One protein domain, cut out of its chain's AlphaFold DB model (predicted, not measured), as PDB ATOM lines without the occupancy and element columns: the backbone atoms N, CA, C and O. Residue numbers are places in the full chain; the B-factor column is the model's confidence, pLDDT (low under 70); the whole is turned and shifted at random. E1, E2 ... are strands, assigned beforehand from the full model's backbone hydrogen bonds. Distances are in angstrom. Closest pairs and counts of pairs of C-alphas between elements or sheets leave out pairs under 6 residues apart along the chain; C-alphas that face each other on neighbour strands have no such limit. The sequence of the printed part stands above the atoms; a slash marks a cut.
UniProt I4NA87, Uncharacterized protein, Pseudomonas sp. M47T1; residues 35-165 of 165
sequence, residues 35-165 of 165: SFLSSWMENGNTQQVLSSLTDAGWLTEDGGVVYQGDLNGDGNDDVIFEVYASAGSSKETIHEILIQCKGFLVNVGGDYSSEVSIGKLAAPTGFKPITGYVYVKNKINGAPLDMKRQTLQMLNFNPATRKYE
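This is residues 35 to 165 of the 165 residues of an uncharacterized protein of Pseudomonas sp. M47T1 (UniProt I4NA87). A strongly twisted sheet of six strands is folded back on itself, E1 and E2 facing E4, E5 and E6, with its edges meeting near Ser 35 and Leu 105; a second sheet, E7 to E9, is partly face to face with it as a loose sandwich. The hairpin of E8 and E9 runs out to one end of the longest axis, and residues 41 to 46 stick out elsewhere. The 131 printed residues, all strand in class, hold E1 to E9 in chain order, with no named helix; both sheets are antiparallel meanders, each strand beside the one before. The whole is only just compact, close to loose, with a radius of gyration of the C-alphas of 16.5 A and spans of 55 by 46 by 26 A.

E3, residues 57 to 69, is the hinge and bends by 90 degrees at residue 66. It pairs with E2, residues 45 to 54 (N 50 and O 61, 2.8 A), and with E4, residues 78 to 83 (N 66 and O 80, 2.9 A). E5, residues 93 to 101, is the antiparallel neighbour of E6, residues 104 to 113 (N 97 and O 109, 2.8 A). The closest C-alphas of E6 and E1, residues 35 to 42, are those of Leu 105 and Ser 35, 4.7 A apart. In the other sheet E8, residues 130 to 138, is the inner strand between E7, residues 115 to 118 (N 117 and O 131, 2.8 A), and E9, residues 146 to 155 (N 132 and O 153, 2.9 A). The closest C-alphas of E6 and E8 are those of Ser 113 and Gly 132, 5.4 A apart.

E1 begins at C-alpha 35 (33.001, 3.111, -4.034), and E9 ends at C-alpha 155 (43.724, -5.069, 11.718). E3 is 28.3 A long, E2 28.0 A and E9 26.5 A.

The C-alphas farthest apart, of Lys 102 and Gly 142, are 55.3 A apart. The printed part has no cut; the link E7 to E8 is long. Residues 86 to 91 and 138 to 146 have pLDDT under 70.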
ATOM      1  N   SER A  35      32.300   3.938  -3.067       97.38
ATOM      2  CA  SER A  35      33.001   3.111  -4.034       97.38
ATOM      3  C   SER A  35      32.058   2.152  -4.754       97.38
ATOM      4  O   SER A  35      30.994   1.790  -4.250       97.38
ATOM      5  N   PHE A  36      32.448   1.756  -5.959       97.44
ATOM      6  CA  PHE A  36      31.678   0.901  -6.853       97.44
ATOM      7  C   PHE A  36      32.627  -0.062  -7.553       97.44
ATOM      8  O   PHE A  36      33.634   0.362  -8.119       97.44
ATOM      9  N   LEU A  37      32.284  -1.346  -7.546       97.12
ATOM     10  CA  LEU A  37      33.001  -2.348  -8.323       97.12
ATOM     11  C   LEU A  37      32.367  -2.492  -9.696       97.12
ATOM     12  O   LEU A  37      31.148  -2.570  -9.846       97.12
ATOM     13  N   SER A  38      33.222  -2.548 -10.704       95.81
ATOM     14  CA  SER A  38      32.832  -2.740 -12.092       95.81
ATOM     15  C   SER A  38      33.814  -3.682 -12.776       95.81
ATOM     16  O   SER A  38      34.959  -3.813 -12.355       95.81
ATOM     17  N   SER A  39      33.359  -4.381 -13.812       95.12
ATOM     18  CA  SER A  39      34.203  -5.258 -14.628       95.12
ATOM     19  C   SER A  39      34.323  -4.677 -16.026       95.12
ATOM     20  O   SER A  39      33.314  -4.399 -16.674       95.12
ATOM     21  N   TRP A  40      35.557  -4.459 -16.459       92.81
ATOM     22  CA  TRP A  40      35.896  -3.807 -17.715       92.81
ATOM     23  C   TRP A  40      36.563  -4.839 -18.615       92.81
ATOM     24  O   TRP A  40      37.336  -5.672 -18.146       92.81
ATOM     25  N   MET A  41      36.232  -4.819 -19.904       91.31
ATOM     26  CA  MET A  41      36.871  -5.684 -20.889       91.31
ATOM     27  C   MET A  41      37.867  -4.861 -21.692       91.31
ATOM     28  O   MET A  41      37.468  -3.961 -22.429       91.31
ATOM     29  N   GLU A  42      39.145  -5.201 -21.586       84.06
ATOM     30  CA  GLU A  42      40.215  -4.537 -22.319       84.06
ATOM     31  C   GLU A  42      41.126  -5.581 -22.967       84.06
ATOM     32  O   GLU A  42      41.601  -6.516 -22.325       84.06
ATOM     33  N   ASN A  43      41.329  -5.463 -24.283       87.69
ATOM     34  CA  ASN A  43      42.154  -6.384 -25.077       87.69
ATOM     35  C   ASN A  43      41.811  -7.878 -24.885       87.69
ATOM     36  O   ASN A  43      42.684  -8.741 -24.954       87.69
ATOM     37  N   GLY A  44      40.531  -8.191 -24.651       87.44
ATOM     38  CA  GLY A  44      40.045  -9.559 -24.437       87.44
ATOM     39  C   GLY A  44      40.207 -10.090 -23.008       87.44
ATOM     40  O   GLY A  44      39.760 -11.202 -22.734       87.44
ATOM     41  N   ASN A  45      40.775  -9.302 -22.093       86.19
ATOM     42  CA  ASN A  45      40.862  -9.631 -20.674       86.19
ATOM     43  C   ASN A  45      39.783  -8.880 -19.890       86.19
ATOM     44  O   ASN A  45      39.469  -7.733 -20.195       86.19
ATOM     45  N   THR A  46      39.206  -9.537 -18.883       88.69
ATOM     46  CA  THR A  46      38.303  -8.880 -17.930       88.69
ATOM     47  C   THR A  46      39.103  -8.440 -16.716       88.69
ATOM     48  O   THR A  46      39.800  -9.256 -16.115       88.69
ATOM     49  N   GLN A  47      38.973  -7.173 -16.350       89.06
ATOM     50  CA  GLN A  47      39.638  -6.564 -15.208       89.06
ATOM     51  C   GLN A  47      38.598  -5.960 -14.271       89.06
ATOM     52  O   GLN A  47      37.606  -5.390 -14.731       89.06
ATOM     53  N   GLN A  48      38.798  -6.104 -12.959       94.88
ATOM     54  CA  GLN A  48      37.960  -5.400 -11.998       94.88
ATOM     55  C   GLN A  48      38.525  -4.012 -11.722       94.88
ATOM     56  O   GLN A  48      39.732  -3.832 -11.566       94.88
ATOM     57  N   VAL A  49      37.618  -3.044 -11.665       95.62
ATOM     58  CA  VAL A  49      37.922  -1.639 -11.422       95.62
ATOM     59  C   VAL A  49      37.082  -1.170 -10.246       95.62
ATOM     60  O   VAL A  49      35.844  -1.226 -10.291       95.62
ATOM     61  N   LEU A  50      37.761  -0.685  -9.212       97.25
ATOM     62  CA  LEU A  50      37.158   0.010  -8.091       97.25
ATOM     63  C   LEU A  50      37.099   1.502  -8.416       97.25
ATOM     64  O   LEU A  50      38.116   2.177  -8.537       97.25
ATOM     65  N   SER A  51      35.890   2.023  -8.593       97.00
ATOM     66  CA  SER A  51      35.650   3.447  -8.824       97.00
ATOM     67  C   SER A  51      35.177   4.101  -7.537       97.00
ATOM     68  O   SER A  51      34.172   3.679  -6.975       97.00
ATOM     69  N   SER A  52      35.854   5.151  -7.094       96.75
ATOM     70  CA  SER A  52      35.591   5.838  -5.833       96.75
ATOM     71  C   SER A  52      35.243   7.301  -6.079       96.75
ATOM     72  O   SER A  52      36.031   8.052  -6.649       96.75
ATOM     73  N   LEU A  53      34.056   7.716  -5.643       96.00
ATOM     74  CA  LEU A  53      33.629   9.109  -5.633       96.00
ATOM     75  C   LEU A  53      34.059   9.756  -4.316       96.00
ATOM     76  O   LEU A  53      33.615   9.341  -3.243       96.00
ATOM     77  N   THR A  54      34.894  10.783  -4.427       92.56
ATOM     78  CA  THR A  54      35.412  11.599  -3.323       92.56
ATOM     79  C   THR A  54      35.013  13.064  -3.515       92.56
ATOM     80  O   THR A  54      34.519  13.443  -4.580       92.56
ATOM     81  N   ASP A  55      35.305  13.918  -2.532       91.19
ATOM     82  CA  ASP A  55      35.147  15.376  -2.665       91.19
ATOM     83  C   ASP A  55      36.000  15.972  -3.803       91.19
ATOM     84  O   ASP A  55      35.655  17.009  -4.367       91.19
ATOM     85  N   ALA A  56      37.105  15.309  -4.165       91.62
ATOM     86  CA  ALA A  56      37.986  15.710  -5.261       91.62
ATOM     87  C   ALA A  56      37.534  15.176  -6.636       91.62
ATOM     88  O   ALA A  56      38.134  15.520  -7.655       91.62
ATOM     89  N   GLY A  57      36.480  14.354  -6.681       92.75
ATOM     90  CA  GLY A  57      35.966  13.719  -7.892       92.75
ATOM     91  C   GLY A  57      36.178  12.206  -7.914       92.75
ATOM     92  O   GLY A  57      36.239  11.553  -6.869       92.75
ATOM     93  N   TRP A  58      36.235  11.649  -9.125       94.25
ATOM     94  CA  TRP A  58      36.361  10.211  -9.354       94.25
ATOM     95  C   TRP A  58      37.817   9.754  -9.302       94.25
ATOM     96  O   TRP A  58      38.677  10.325  -9.969       94.25
ATOM     97  N   LEU A  59      38.053   8.679  -8.558       93.88
ATOM     98  CA  LEU A  59      39.279   7.890  -8.571       93.88
ATOM     99  C   LEU A  59      38.949   6.495  -9.101       93.88
ATOM    100  O   LEU A  59      37.869   5.974  -8.825       93.88
ATOM    101  N   THR A  60      39.858   5.897  -9.862       93.56
ATOM    102  CA  THR A  60      39.707   4.537 -10.390       93.56
ATOM    103  C   THR A  60      40.951   3.733 -10.082       93.56
ATOM    104  O   THR A  60      42.060   4.184 -10.374       93.56
ATOM    105  N   GLU A  61      40.754   2.543  -9.536       93.75
ATOM    106  CA  GLU A  61      41.820   1.620  -9.188       93.75
ATOM    107  C   GLU A  61      41.591   0.267  -9.839       93.75
ATOM    108  O   GLU A  61      40.540  -0.362  -9.713       93.75
ATOM    109  N   ASP A  62      42.629  -0.173 -10.525       92.94
ATOM    110  CA  ASP A  62      42.708  -1.462 -11.178       92.94
ATOM    111  C   ASP A  62      43.094  -2.542 -10.172       92.94
ATOM    112  O   ASP A  62      44.073  -2.387  -9.435       92.94
ATOM    113  N   GLY A  63      42.367  -3.657 -10.163       92.75
ATOM    114  CA  GLY A  63      42.589  -4.675  -9.147       92.75
ATOM    115  C   GLY A  63      41.709  -5.911  -9.256       92.75
ATOM    116  O   GLY A  63      41.198  -6.259 -10.325       92.75
ATOM    117  N   GLY A  64      41.546  -6.586  -8.121       93.94
ATOM    118  CA  GLY A  64      40.743  -7.796  -8.012       93.94
ATOM    119  C   GLY A  64      40.168  -8.008  -6.619       93.94
ATOM    120  O   GLY A  64      40.774  -7.666  -5.609       93.94
ATOM    121  N   VAL A  65      38.983  -8.608  -6.558       95.88
ATOM    122  CA  VAL A  65      38.371  -9.027  -5.293       95.88
ATOM    123  C   VAL A  65      39.073 -10.285  -4.790       95.88
ATOM    124  O   VAL A  65      39.024 -11.325  -5.445       95.88
ATOM    125  N   VAL A  66      39.704 -10.194  -3.618       95.56
ATOM    126  CA  VAL A  66      40.395 -11.322  -2.962       95.56
ATOM    127  C   VAL A  66      39.584 -11.928  -1.819       95.56
ATOM    128  O   VAL A  66      39.849 -13.049  -1.386       95.56
ATOM    129  N   TYR A  67      38.563 -11.213  -1.352       97.25
ATOM    130  CA  TYR A  67      37.584 -11.723  -0.404       97.25
ATOM    131  C   TYR A  67      36.205 -11.141  -0.697       97.25
ATOM    132  O   TYR A  67      36.083  -9.943  -0.942       97.25
ATOM    133  N   GLN A  68      35.182 -11.993  -0.611       97.69
ATOM    134  CA  GLN A  68      33.779 -11.604  -0.633       97.69
ATOM    135  C   GLN A  68      33.034 -12.361   0.471       97.69
ATOM    136  O   GLN A  68      33.082 -13.595   0.517       97.69
ATOM    137  N   GLY A  69      32.391 -11.631   1.378       96.69
ATOM    138  CA  GLY A  69      31.620 -12.201   2.478       96.69
ATOM    139  C   GLY A  69      31.362 -11.207   3.606       96.69
ATOM    140  O   GLY A  69      31.999 -10.167   3.683       96.69
ATOM    141  N   ASP A  70      30.442 -11.550   4.502       95.44
ATOM    142  CA  ASP A  70      30.025 -10.700   5.624       95.44
ATOM    143  C   ASP A  70      31.165 -10.444   6.637       95.44
ATOM    144  O   ASP A  70      31.551 -11.352   7.390       95.44
ATOM    145  N   LEU A  71      31.735  -9.234   6.647       95.56
ATOM    146  CA  LEU A  71      32.789  -8.803   7.574       95.56
ATOM    147  C   LEU A  71      32.222  -8.155   8.834       95.56
ATOM    148  O   LEU A  71      32.869  -8.271   9.878       95.56
ATOM    149  N   ASN A  72      31.069  -7.490   8.755       93.12
ATOM    150  CA  ASN A  72      30.502  -6.654   9.822       93.12
ATOM    151  C   ASN A  72      29.282  -7.271  10.547       93.12
ATOM    152  O   ASN A  72      28.692  -6.641  11.431       93.12
ATOM    153  N   GLY A  73      28.913  -8.500  10.190       91.75
ATOM    154  CA  GLY A  73      27.811  -9.249  10.782       91.75
ATOM    155  C   GLY A  73      26.421  -8.761  10.374       91.75
ATOM    156  O   GLY A  73      25.456  -9.104  11.065       91.75
ATOM    157  N   ASP A  74      26.295  -7.949   9.321       90.31
ATOM    158  CA  ASP A  74      25.012  -7.394   8.871       90.31
ATOM    159  C   ASP A  74      24.257  -8.295   7.876       90.31
ATOM    160  O   ASP A  74      23.092  -8.032   7.550       90.31
ATOM    161  N   GLY A  75      24.885  -9.397   7.458       91.94
ATOM    162  CA  GLY A  75      24.318 -10.392   6.557       91.94
ATOM    163  C   GLY A  75      24.449 -10.075   5.065       91.94
ATOM    164  O   GLY A  75      23.951 -10.866   4.261       91.94
ATOM    165  N   ASN A  76      25.096  -8.972   4.679       92.94
ATOM    166  CA  ASN A  76      25.483  -8.692   3.296       92.94
ATOM    167  C   ASN A  76      26.944  -9.081   3.049       92.94
ATOM    168  O   ASN A  76      27.754  -9.149   3.968       92.94
ATOM    169  N   ASP A  77      27.290  -9.336   1.787       96.31
ATOM    170  CA  ASP A  77      28.673  -9.622   1.420       96.31
ATOM    171  C   ASP A  77      29.476  -8.325   1.282       96.31
ATOM    172  O   ASP A  77      29.227  -7.520   0.382       96.31
ATOM    173  N   ASP A  78      30.476  -8.175   2.142       97.12
ATOM    174  CA  ASP A  78      31.515  -7.155   2.051       97.12
ATOM    175  C   ASP A  78      32.663  -7.631   1.153       97.12
ATOM    176  O   ASP A  78      32.720  -8.794   0.738       97.12
ATOM    177  N   VAL A  79      33.602  -6.735   0.845       97.88
ATOM    178  CA  VAL A  79      34.693  -7.003  -0.094       97.88
ATOM    179  C   VAL A  79      36.049  -6.611   0.488       97.88
ATOM    180  O   VAL A  79      36.186  -5.576   1.133       97.88
ATOM    181  N   ILE A  80      37.081  -7.407   0.192       97.81
ATOM    182  CA  ILE A  80      38.467  -6.918   0.197       97.81
ATOM    183  C   ILE A  80      38.982  -6.897  -1.237       97.81
ATOM    184  O   ILE A  80      38.947  -7.918  -1.934       97.81
ATOM    185  N   PHE A  81      39.444  -5.727  -1.665       97.31
ATOM    186  CA  PHE A  81      39.937  -5.463  -3.009       97.31
ATOM    187  C   PHE A  81      41.454  -5.268  -2.990       97.31
ATOM    188  O   PHE A  81      41.973  -4.451  -2.239       97.31
ATOM    189  N   GLU A  82      42.167  -6.023  -3.812       95.25
ATOM    190  CA  GLU A  82      43.603  -5.877  -4.024       95.25
ATOM    191  C   GLU A  82      43.860  -4.894  -5.171       95.25
ATOM    192  O   GLU A  82      43.423  -5.137  -6.296       95.25
ATOM    193  N   VAL A  83      44.606  -3.818  -4.911       93.06
ATOM    194  CA  VAL A  83      44.945  -2.793  -5.913       93.06
ATOM    195  C   VAL A  83      46.241  -3.164  -6.637       93.06
ATOM    196  O   VAL A  83      47.327  -3.106  -6.060       93.06
ATOM    197  N   TYR A  84      46.186  -3.477  -7.930       88.31
ATOM    198  CA  TYR A  84      47.355  -3.938  -8.694       88.31
ATOM    199  C   TYR A  84      48.406  -2.851  -8.919       88.31
ATOM    200  O   TYR A  84      49.606  -3.131  -8.876       88.31
ATOM    201  N   ALA A  85      47.979  -1.599  -9.107       77.75
ATOM    202  CA  ALA A  85      48.889  -0.467  -9.305       77.75
ATOM    203  C   ALA A  85      49.772  -0.175  -8.075       77.75
ATOM    204  O   ALA A  85      50.790   0.505  -8.190       77.75
ATOM    205  N   SER A  86      49.403  -0.707  -6.906       68.44
ATOM    206  CA  SER A  86      50.141  -0.528  -5.655       68.44
ATOM    207  C   SER A  86      51.278  -1.536  -5.448       68.44
ATOM    208  O   SER A  86      51.962  -1.475  -4.426       68.44
ATOM    209  N   ALA A  87      51.502  -2.449  -6.403       65.12
ATOM    210  CA  ALA A  87      52.529  -3.478  -6.306       65.12
ATOM    211  C   ALA A  87      53.938  -2.864  -6.188       65.12
ATOM    212  O   ALA A  87      54.552  -2.444  -7.172       65.12
ATOM    213  N   GLY A  88      54.476  -2.847  -4.967       57.16
ATOM    214  CA  GLY A  88      55.856  -2.442  -4.709       57.16
ATOM    215  C   GLY A  88      56.867  -3.475  -5.224       57.16
ATOM    216  O   GLY A  88      56.524  -4.607  -5.570       57.16
ATOM    217  N   SER A  89      58.164  -3.146  -5.188       54.03
ATOM    218  CA  SER A  89      59.250  -4.077  -5.568       54.03
ATOM    219  C   SER A  89      59.265  -5.395  -4.769       54.03
ATOM    220  O   SER A  89      59.935  -6.353  -5.162       54.03
ATOM    221  N   SER A  90      58.532  -5.443  -3.655       56.97
ATOM    222  CA  SER A  90      58.380  -6.585  -2.750       56.97
ATOM    223  C   SER A  90      57.153  -7.462  -3.040       56.97
ATOM    224  O   SER A  90      56.976  -8.462  -2.352       56.97
ATOM    225  N   LYS A  91      56.339  -7.138  -4.063       67.06
ATOM    226  CA  LYS A  91      55.031  -7.773  -4.345       67.06
ATOM    227  C   LYS A  91      53.996  -7.608  -3.220       67.06
ATOM    228  O   LYS A  91      53.109  -8.441  -3.069       67.06
ATOM    229  N   GLU A  92      54.137  -6.565  -2.414       77.56
ATOM    230  CA  GLU A  92      53.098  -6.125  -1.482       77.56
ATOM    231  C   GLU A  92      52.147  -5.203  -2.240       77.56
ATOM    232  O   GLU A  92      52.603  -4.342  -3.000       77.56
ATOM    233  N   THR A  93      50.853  -5.407  -2.036       87.12
ATOM    234  CA  THR A  93      49.763  -4.629  -2.624       87.12
ATOM    235  C   THR A  93      48.866  -4.109  -1.505       87.12
ATOM    236  O   THR A  93      48.726  -4.717  -0.439       87.12
ATOM    237  N   ILE A  94      48.263  -2.948  -1.733       91.75
ATOM    238  CA  ILE A  94      47.214  -2.399  -0.886       91.75
ATOM    239  C   ILE A  94      45.991  -3.298  -1.014       91.75
ATOM    240  O   ILE A  94      45.523  -3.590  -2.117       91.75
ATOM    241  N   HIS A  95      45.478  -3.705   0.139       94.94
ATOM    242  CA  HIS A  95      44.206  -4.390   0.274       94.94
ATOM    243  C   HIS A  95      43.189  -3.421   0.872       94.94
ATOM    244  O   HIS A  95      43.249  -3.137   2.067       94.94
ATOM    245  N   GLU A  96      42.269  -2.912   0.059       96.19
ATOM    246  CA  GLU A  96      41.178  -2.052   0.512       96.19
ATOM    247  C   GLU A  96      40.041  -2.880   1.110       96.19
ATOM    248  O   GLU A  96      39.568  -3.840   0.501       96.19
ATOM    249  N   ILE A  97      39.575  -2.496   2.295       97.12
ATOM    250  CA  ILE A  97      38.491  -3.158   3.019       97.12
ATOM    251  C   ILE A  97      37.216  -2.345   2.804       97.12
ATOM    252  O   ILE A  97      37.128  -1.182   3.204       97.12
ATOM    253  N   LEU A  98      36.225  -2.960   2.168       97.50
ATOM    254  CA  LEU A  98      35.041  -2.302   1.635       97.50
ATOM    255  C   LEU A  98      33.772  -2.915   2.240       97.50
ATOM    256  O   LEU A  98      33.481  -4.082   1.990       97.50
ATOM    257  N   ILE A  99      32.996  -2.127   2.986       96.69
ATOM    258  CA  ILE A  99      31.707  -2.570   3.546       96.69
ATOM    259  C   ILE A  99      30.566  -2.258   2.577       96.69
ATOM    260  O   ILE A  99      30.474  -1.137   2.059       96.69
ATOM    261  N   GLN A 100      29.689  -3.232   2.338       96.56
ATOM    262  CA  GLN A 100      28.543  -3.111   1.447       96.56
ATOM    263  C   GLN A 100      27.399  -2.348   2.113       96.56
ATOM    264  O   GLN A 100      26.705  -2.823   3.000       96.56
ATOM    265  N   CYS A 101      27.136  -1.154   1.591       94.56
ATOM    266  CA  CYS A 101      26.000  -0.321   1.960       94.56
ATOM    267  C   CYS A 101      24.910  -0.381   0.882       94.56
ATOM    268  O   CYS A 101      25.078  -0.972  -0.184       94.56
ATOM    269  N   LYS A 102      23.760   0.263   1.103       91.69
ATOM    270  CA  LYS A 102      22.666   0.266   0.117       91.69
ATOM    271  C   LYS A 102      23.053   1.014  -1.174       91.69
ATOM    272  O   LYS A 102      22.836   2.219  -1.291       91.69
ATOM    273  N   GLY A 103      23.566   0.266  -2.152       91.56
ATOM    274  CA  GLY A 103      23.901   0.731  -3.501       91.56
ATOM    275  C   GLY A 103      25.335   1.234  -3.700       91.56
ATOM    276  O   GLY A 103      25.626   1.742  -4.776       91.56
ATOM    277  N   PHE A 104      26.213   1.127  -2.701       96.06
ATOM    278  CA  PHE A 104      27.627   1.520  -2.792       96.06
ATOM    279  C   PHE A 104      28.461   0.779  -1.741       96.06
ATOM    280  O   PHE A 104      27.911   0.235  -0.785       96.06
ATOM    281  N   LEU A 105      29.778   0.796  -1.907       97.50
ATOM    282  CA  LEU A 105      30.764   0.295  -0.953       97.50
ATOM    283  C   LEU A 105      31.390   1.466  -0.185       97.50
ATOM    284  O   LEU A 105      31.551   2.556  -0.740       97.50
ATOM    285  N   VAL A 106      31.760   1.256   1.076       96.62
ATOM    286  CA  VAL A 106      32.507   2.233   1.887       96.62
ATOM    287  C   VAL A 106      33.868   1.657   2.233       96.62
ATOM    288  O   VAL A 106      33.939   0.611   2.874       96.62
ATOM    289  N   ASN A 107      34.938   2.356   1.852       95.75
ATOM    290  CA  ASN A 107      36.288   2.022   2.292       95.75
ATOM    291  C   ASN A 107      36.450   2.369   3.778       95.75
ATOM    292  O   ASN A 107      36.328   3.527   4.187       95.75
ATOM    293  N   VAL A 108      36.697   1.337   4.579       95.12
ATOM    294  CA  VAL A 108      36.870   1.415   6.035       95.12
ATOM    295  C   VAL A 108      38.312   1.123   6.447       95.12
ATOM    296  O   VAL A 108      38.569   0.797   7.599       95.12
ATOM    297  N   GLY A 109      39.265   1.240   5.530       93.75
ATOM    298  CA  GLY A 109      40.680   1.009   5.780       93.75
ATOM    299  C   GLY A 109      41.290   0.025   4.795       93.75
ATOM    300  O   GLY A 109      40.670  -0.404   3.826       93.75
ATOM    301  N   GLY A 110      42.536  -0.318   5.066       90.94
ATOM    302  CA  GLY A 110      43.348  -1.150   4.203       90.94
ATOM    303  C   GLY A 110      44.818  -0.924   4.495       90.94
ATOM    304  O   GLY A 110      45.186   0.099   5.071       90.94
ATOM    305  N   ASP A 111      45.647  -1.889   4.125       90.19
ATOM    306  CA  ASP A 111      47.094  -1.769   4.275       90.19
ATOM    307  C   ASP A 111      47.831  -2.634   3.249       90.19
ATOM    308  O   ASP A 111      47.231  -3.447   2.536       90.19
ATOM    309  N   TYR A 112      49.144  -2.450   3.183       89.56
ATOM    310  CA  TYR A 112      50.041  -3.244   2.368       89.56
ATOM    311  C   TYR A 112      50.184  -4.642   2.952       89.56
ATOM    312  O   TYR A 112      50.624  -4.831   4.082       89.56
ATOM    313  N   SER A 113      49.854  -5.653   2.159       90.44
ATOM    314  CA  SER A 113      50.167  -7.042   2.479       90.44
ATOM    315  C   SER A 113      50.324  -7.851   1.196       90.44
ATOM    316  O   SER A 113      50.017  -7.378   0.106       90.44
ATOM    317  N   SER A 114      50.862  -9.061   1.297       88.75
ATOM    318  CA  SER A 114      50.888 -10.009   0.178       88.75
ATOM    319  C   SER A 114      49.665 -10.928   0.158       88.75
ATOM    320  O   SER A 114      49.405 -11.580  -0.845       88.75
ATOM    321  N   GLU A 115      48.982 -11.067   1.294       90.50
ATOM    322  CA  GLU A 115      47.821 -11.938   1.477       90.50
ATOM    323  C   GLU A 115      47.072 -11.502   2.737       90.50
ATOM    324  O   GLU A 115      47.690 -11.097   3.726       90.50
ATOM    325  N   VAL A 116      45.753 -11.681   2.738       94.50
ATOM    326  CA  VAL A 116      44.893 -11.456   3.902       94.50
ATOM    327  C   VAL A 116      44.201 -12.744   4.344       94.50
ATOM    328  O   VAL A 116      43.854 -13.600   3.533       94.50
ATOM    329  N   SER A 117      43.948 -12.877   5.645       95.44
ATOM    330  CA  SER A 117      43.005 -13.867   6.176       95.44
ATOM    331  C   SER A 117      41.965 -13.221   7.073       95.44
ATOM    332  O   SER A 117      42.241 -12.245   7.775       95.44
ATOM    333  N   ILE A 118      40.768 -13.802   7.054       96.81
ATOM    334  CA  ILE A 118      39.612 -13.306   7.790       96.81
ATOM    335  C   ILE A 118      39.406 -14.161   9.034       96.81
ATOM    336  O   ILE A 118      39.280 -15.386   8.961       96.81
ATOM    337  N   GLY A 119      39.382 -13.504  10.189       94.88
ATOM    338  CA  GLY A 119      39.096 -14.142  11.462       94.88
ATOM    339  C   GLY A 119      37.610 -14.448  11.661       94.88
ATOM    340  O   GLY A 119      36.766 -14.313  10.776       94.88
ATOM    341  N   LYS A 120      37.275 -14.868  12.880       93.94
ATOM    342  CA  LYS A 120      35.881 -15.058  13.300       93.94
ATOM    343  C   LYS A 120      35.277 -13.729  13.743       93.94
ATOM    344  O   LYS A 120      36.003 -12.848  14.189       93.94
ATOM    345  N   LEU A 121      33.951 -13.626  13.660       90.81
ATOM    346  CA  LEU A 121      33.208 -12.445  14.100       90.81
ATOM    347  C   LEU A 121      33.569 -12.116  15.553       90.81
ATOM    348  O   LEU A 121      33.446 -12.984  16.423       90.81
ATOM    349  N   ALA A 122      34.042 -10.896  15.807       85.38
ATOM    350  CA  ALA A 122      34.453 -10.474  17.137       85.38
ATOM    351  C   ALA A 122      33.338  -9.667  17.811       85.38
ATOM    352  O   ALA A 122      32.916  -8.612  17.338       85.38
ATOM    353  N   ALA A 123      32.871 -10.149  18.962       79.12
ATOM    354  CA  ALA A 123      32.066  -9.333  19.863       79.12
ATOM    355  C   ALA A 123      32.987  -8.374  20.650       79.12
ATOM    356  O   ALA A 123      34.090  -8.779  21.022       79.12
ATOM    357  N   PRO A 124      32.563  -7.131  20.952       75.31
ATOM    358  CA  PRO A 124      31.241  -6.556  20.700       75.31
ATOM    359  C   PRO A 124      31.152  -5.714  19.419       75.31
ATOM    360  O   PRO A 124      30.097  -5.148  19.164       75.31
ATOM    361  N   THR A 125      32.236  -5.571  18.647       81.75
ATOM    362  CA  THR A 125      32.249  -4.672  17.480       81.75
ATOM    363  C   THR A 125      31.322  -5.157  16.373       81.75
ATOM    364  O   THR A 125      30.793  -4.336  15.634       81.75
ATOM    365  N   GLY A 126      31.123  -6.474  16.273       86.75
ATOM    366  CA  GLY A 126      30.414  -7.087  15.157       86.75
ATOM    367  C   GLY A 126      31.299  -7.247  13.926       86.75
ATOM    368  O   GLY A 126      30.826  -7.741  12.923       86.75
ATOM    369  N   PHE A 127      32.589  -6.907  13.989       93.88
ATOM    370  CA  PHE A 127      33.492  -7.018  12.844       93.88
ATOM    371  C   PHE A 127      34.438  -8.211  12.987       93.88
ATOM    372  O   PHE A 127      34.919  -8.526  14.079       93.88
ATOM    373  N   LYS A 128      34.734  -8.883  11.876       95.44
ATOM    374  CA  LYS A 128      35.786  -9.903  11.792       95.44
ATOM    375  C   LYS A 128      37.156  -9.214  11.751       95.44
ATOM    376  O   LYS A 128      37.318  -8.275  10.972       95.44
ATOM    377  N   PRO A 129      38.153  -9.652  12.539       95.38
ATOM    378  CA  PRO A 129      39.505  -9.126  12.420       95.38
ATOM    379  C   PRO A 129      40.153  -9.633  11.130       95.38
ATOM    380  O   PRO A 129      39.849 -10.735  10.663       95.38
ATOM    381  N   ILE A 130      41.078  -8.848  10.584       96.25
ATOM    382  CA  ILE A 130      41.780  -9.159   9.337       96.25
ATOM    383  C   ILE A 130      43.267  -9.286   9.647       96.25
ATOM    384  O   ILE A 130      43.852  -8.428  10.298       96.25
ATOM    385  N   THR A 131      43.893 -10.374   9.210       95.69
ATOM    386  CA  THR A 131      45.339 -10.572   9.364       95.69
ATOM    387  C   THR A 131      46.015 -10.435   8.011       95.69
ATOM    388  O   THR A 131      45.730 -11.233   7.121       95.69
ATOM    389  N   GLY A 132      46.911  -9.459   7.879       92.88
ATOM    390  CA  GLY A 132      47.783  -9.293   6.720       92.88
ATOM    391  C   GLY A 132      49.082 -10.083   6.884       92.88
ATOM    392  O   GLY A 132      49.670 -10.134   7.972       92.88
ATOM    393  N   TYR A 133      49.548 -10.695   5.800       90.94
ATOM    394  CA  TYR A 133      50.778 -11.480   5.753       90.94
ATOM    395  C   TYR A 133      51.776 -10.934   4.738       90.94
ATOM    396  O   TYR A 133      51.404 -10.305   3.752       90.94
ATOM    397  N   VAL A 134      53.047 -11.268   4.947       87.69
ATOM    398  CA  VAL A 134      54.138 -11.067   3.984       87.69
ATOM    399  C   VAL A 134      54.913 -12.362   3.771       87.69
ATOM    400  O   VAL A 134      54.965 -13.238   4.645       87.69
ATOM    401  N   TYR A 135      55.549 -12.481   2.608       82.06
ATOM    402  CA  TYR A 135      56.436 -13.596   2.284       82.06
ATOM    403  C   TYR A 135      57.895 -13.177   2.444       82.06
ATOM    404  O   TYR A 135      58.439 -12.419   1.641       82.06
ATOM    405  N   VAL A 136      58.563 -13.712   3.468       80.00
ATOM    406  CA  VAL A 136      59.978 -13.419   3.720       80.00
ATOM    407  C   VAL A 136      60.853 -14.503   3.096       80.00
ATOM    408  O   VAL A 136      60.631 -15.701   3.293       80.00
ATOM    409  N   LYS A 137      61.872 -14.073   2.342       74.62
ATOM    410  CA  LYS A 137      62.888 -14.960   1.761       74.62
ATOM    411  C   LYS A 137      63.869 -15.388   2.845       74.62
ATOM    412  O   LYS A 137      64.683 -14.579   3.288       74.62
ATOM    413  N   ASN A 138      63.868 -16.667   3.201       67.56
ATOM    414  CA  ASN A 138      64.940 -17.223   4.017       67.56
ATOM    415  C   ASN A 138      66.061 -17.720   3.101       67.56
ATOM    416  O   ASN A 138      65.858 -18.598   2.262       67.56
ATOM    417  N   LYS A 139      67.270 -17.165   3.255       59.34
ATOM    418  CA  LYS A 139      68.464 -17.774   2.661       59.34
ATOM    419  C   LYS A 139      68.784 -19.036   3.452       59.34
ATOM    420  O   LYS A 139      69.267 -18.952   4.577       59.34
ATOM    421  N   ILE A 140      68.543 -20.193   2.854       59.75
ATOM    422  CA  ILE A 140      69.084 -21.462   3.337       59.75
ATOM    423  C   ILE A 140      70.327 -21.739   2.490       59.75
ATOM    424  O   ILE A 140      70.242 -21.721   1.265       59.75
ATOM    425  N   ASN A 141      71.486 -21.909   3.132       54.88
ATOM    426  CA  ASN A 141      72.804 -22.080   2.506       54.88
ATOM    427  C   ASN A 141      72.775 -22.993   1.262       54.88
ATOM    428  O   ASN A 141      72.825 -24.213   1.384       54.88
ATOM    429  N   GLY A 142      72.710 -22.394   0.066       63.56
ATOM    430  CA  GLY A 142      72.753 -23.104  -1.218       63.56
ATOM    431  C   GLY A 142      71.497 -23.900  -1.605       63.56
ATOM    432  O   GLY A 142      71.528 -24.574  -2.630       63.56
ATOM    433  N   ALA A 143      70.408 -23.828  -0.834       60.50
ATOM    434  CA  ALA A 143      69.136 -24.483  -1.152       60.50
ATOM    435  C   ALA A 143      68.171 -23.513  -1.876       60.50
ATOM    436  O   ALA A 143      68.386 -22.295  -1.835       60.50
ATOM    437  N   PRO A 144      67.112 -24.015  -2.544       58.62
ATOM    438  CA  PRO A 144      66.071 -23.167  -3.123       58.62
ATOM    439  C   PRO A 144      65.514 -22.189  -2.083       58.62
ATOM    440  O   PRO A 144      65.424 -22.521  -0.901       58.62
ATOM    441  N   LEU A 145      65.153 -20.982  -2.523       63.84
ATOM    442  CA  LEU A 145      64.557 -19.968  -1.652       63.84
ATOM    443  C   LEU A 145      63.268 -20.519  -1.031       63.84
ATOM    444  O   LEU A 145      62.295 -20.742  -1.747       63.84
ATOM    445  N   ASP A 146      63.257 -20.702   0.289       68.69
ATOM    446  CA  ASP A 146      62.025 -20.969   1.028       68.69
ATOM    447  C   ASP A 146      61.327 -19.631   1.306       68.69
ATOM    448  O   ASP A 146      61.921 -18.709   1.885       68.69
ATOM    449  N   MET A 147      60.085 -19.501   0.838       73.75
ATOM    450  CA  MET A 147      59.243 -18.337   1.102       73.75
ATOM    451  C   MET A 147      58.344 -18.665   2.282       73.75
ATOM    452  O   MET A 147      57.338 -19.359   2.141       73.75
ATOM    453  N   LYS A 148      58.695 -18.148   3.460       82.44
ATOM    454  CA  LYS A 148      57.898 -18.374   4.663       82.44
ATOM    455  C   LYS A 148      56.889 -17.245   4.837       82.44
ATOM    456  O   LYS A 148      57.280 -16.080   4.930       82.44
ATOM    457  N   ARG A 149      55.606 -17.604   4.943       85.44
ATOM    458  CA  ARG A 149      54.537 -16.671   5.324       85.44
ATOM    459  C   ARG A 149      54.745 -16.213   6.767       85.44
ATOM    460  O   ARG A 149      54.894 -17.043   7.669       85.44
ATOM    461  N   GLN A 150      54.748 -14.906   6.984       86.75
ATOM    462  CA  GLN A 150      54.824 -14.280   8.301       86.75
ATOM    463  C   GLN A 150      53.673 -13.295   8.464       86.75
ATOM    464  O   GLN A 150      53.281 -12.637   7.504       86.75
ATOM    465  N   THR A 151      53.116 -13.213   9.672       88.81
ATOM    466  CA  THR A 151      52.127 -12.183  10.001       88.81
ATOM    467  C   THR A 151      52.810 -10.825   9.978       88.81
ATOM    468  O   THR A 151      53.788 -10.632  10.698       88.81
ATOM    469  N   LEU A 152      52.288  -9.911   9.165       86.19
ATOM    470  CA  LEU A 152      52.723  -8.521   9.146       86.19
ATOM    471  C   LEU A 152      51.964  -7.733  10.211       86.19
ATOM    472  O   LEU A 152      52.567  -7.153  11.109       86.19
ATOM    473  N   GLN A 153      50.633  -7.778  10.134       90.56
ATOM    474  CA  GLN A 153      49.751  -7.004  10.996       90.56
ATOM    475  C   GLN A 153      48.395  -7.676  11.186       90.56
ATOM    476  O   GLN A 153      47.944  -8.470  10.358       90.56
ATOM    477  N   MET A 154      47.737  -7.323  12.285       92.69
ATOM    478  CA  MET A 154      46.359  -7.695  12.569       92.69
ATOM    479  C   MET A 154      45.542  -6.414  12.704       92.69
ATOM    480  O   MET A 154      45.745  -5.664  13.652       92.69
ATOM    481  N   LEU A 155      44.633  -6.200  11.761       94.12
ATOM    482  CA  LEU A 155      43.724  -5.069  11.718       94.12
ATOM    483  C   LEU A 155      42.432  -5.416  12.457       94.12
ATOM    484  O   LEU A 155      41.774  -6.421  12.157       94.12
ATOM    485  N   ASN A 156      42.049  -4.565  13.400       94.06
ATOM    486  CA  ASN A 156      40.785  -4.658  14.115       94.06
ATOM    487  C   ASN A 156      39.937  -3.427  13.813       94.06
ATOM    488  O   ASN A 156      40.445  -2.322  13.659       94.06
ATOM    489  N   PHE A 157      38.621  -3.609  13.754       93.94
ATOM    490  CA  PHE A 157      37.732  -2.476  13.557       93.94
ATOM    491  C   PHE A 157      37.663  -1.626  14.830       93.94
ATOM    492  O   PHE A 157      37.265  -2.126  15.888       93.94
ATOM    493  N   ASN A 158      38.010  -0.345  14.722       91.94
ATOM    494  CA  ASN A 158      37.849   0.649  15.770       91.94
ATOM    495  C   ASN A 158      36.510   1.402  15.600       91.94
ATOM    496  O   ASN A 158      36.350   2.202  14.673       91.94
ATOM    497  N   PRO A 159      35.551   1.225  16.531       89.00
ATOM    498  CA  PRO A 159      34.264   1.921  16.519       89.00
ATOM    499  C   PRO A 159      34.340   3.451  16.534       89.00
ATOM    500  O   PRO A 159      33.443   4.113  16.012       89.00
ATOM    501  N   ALA A 160      35.371   4.020  17.160       89.06
ATOM    502  CA  ALA A 160      35.513   5.462  17.324       89.06
ATOM    503  C   ALA A 160      35.948   6.141  16.021       89.06
ATOM    504  O   ALA A 160      35.429   7.202  15.679       89.06
ATOM    505  N   THR A 161      36.875   5.520  15.288       91.06
ATOM    506  CA  THR A 161      37.380   6.028  14.001       91.06
ATOM    507  C   THR A 161      36.588   5.496  12.809       91.06
ATOM    508  O   THR A 161      36.672   6.075  11.727       91.06
ATOM    509  N   ARG A 162      35.777   4.446  13.018       91.44
ATOM    510  CA  ARG A 162      35.022   3.707  11.992       91.44
ATOM    511  C   ARG A 162      35.930   3.088  10.926       91.44
ATOM    512  O   ARG A 162      35.572   3.061   9.749       91.44
ATOM    513  N   LYS A 163      37.117   2.637  11.337       93.00
ATOM    514  CA  LYS A 163      38.142   2.084  10.449       93.00
ATOM    515  C   LYS A 163      38.770   0.820  11.020       93.00
ATOM    516  O   LYS A 163      38.770   0.622  12.230       93.00
ATOM    517  N   TYR A 164      39.315  -0.008  10.140       93.19
ATOM    518  CA  TYR A 164      40.285  -1.039  10.473       93.19
ATOM    519  C   TYR A 164      41.658  -0.405  10.716       93.19
ATOM    520  O   TYR A 164      42.145   0.347   9.870       93.19
ATOM    521  N   GLU A 165      42.258  -0.720  11.862       90.94
ATOM    522  CA  GLU A 165      43.576  -0.244  12.318       90.94
ATOM    523  C   GLU A 165      44.296  -1.283  13.193       90.94
ATOM    524  O   GLU A 165      43.631  -2.229  13.690       90.94
TER     525      GLU A 165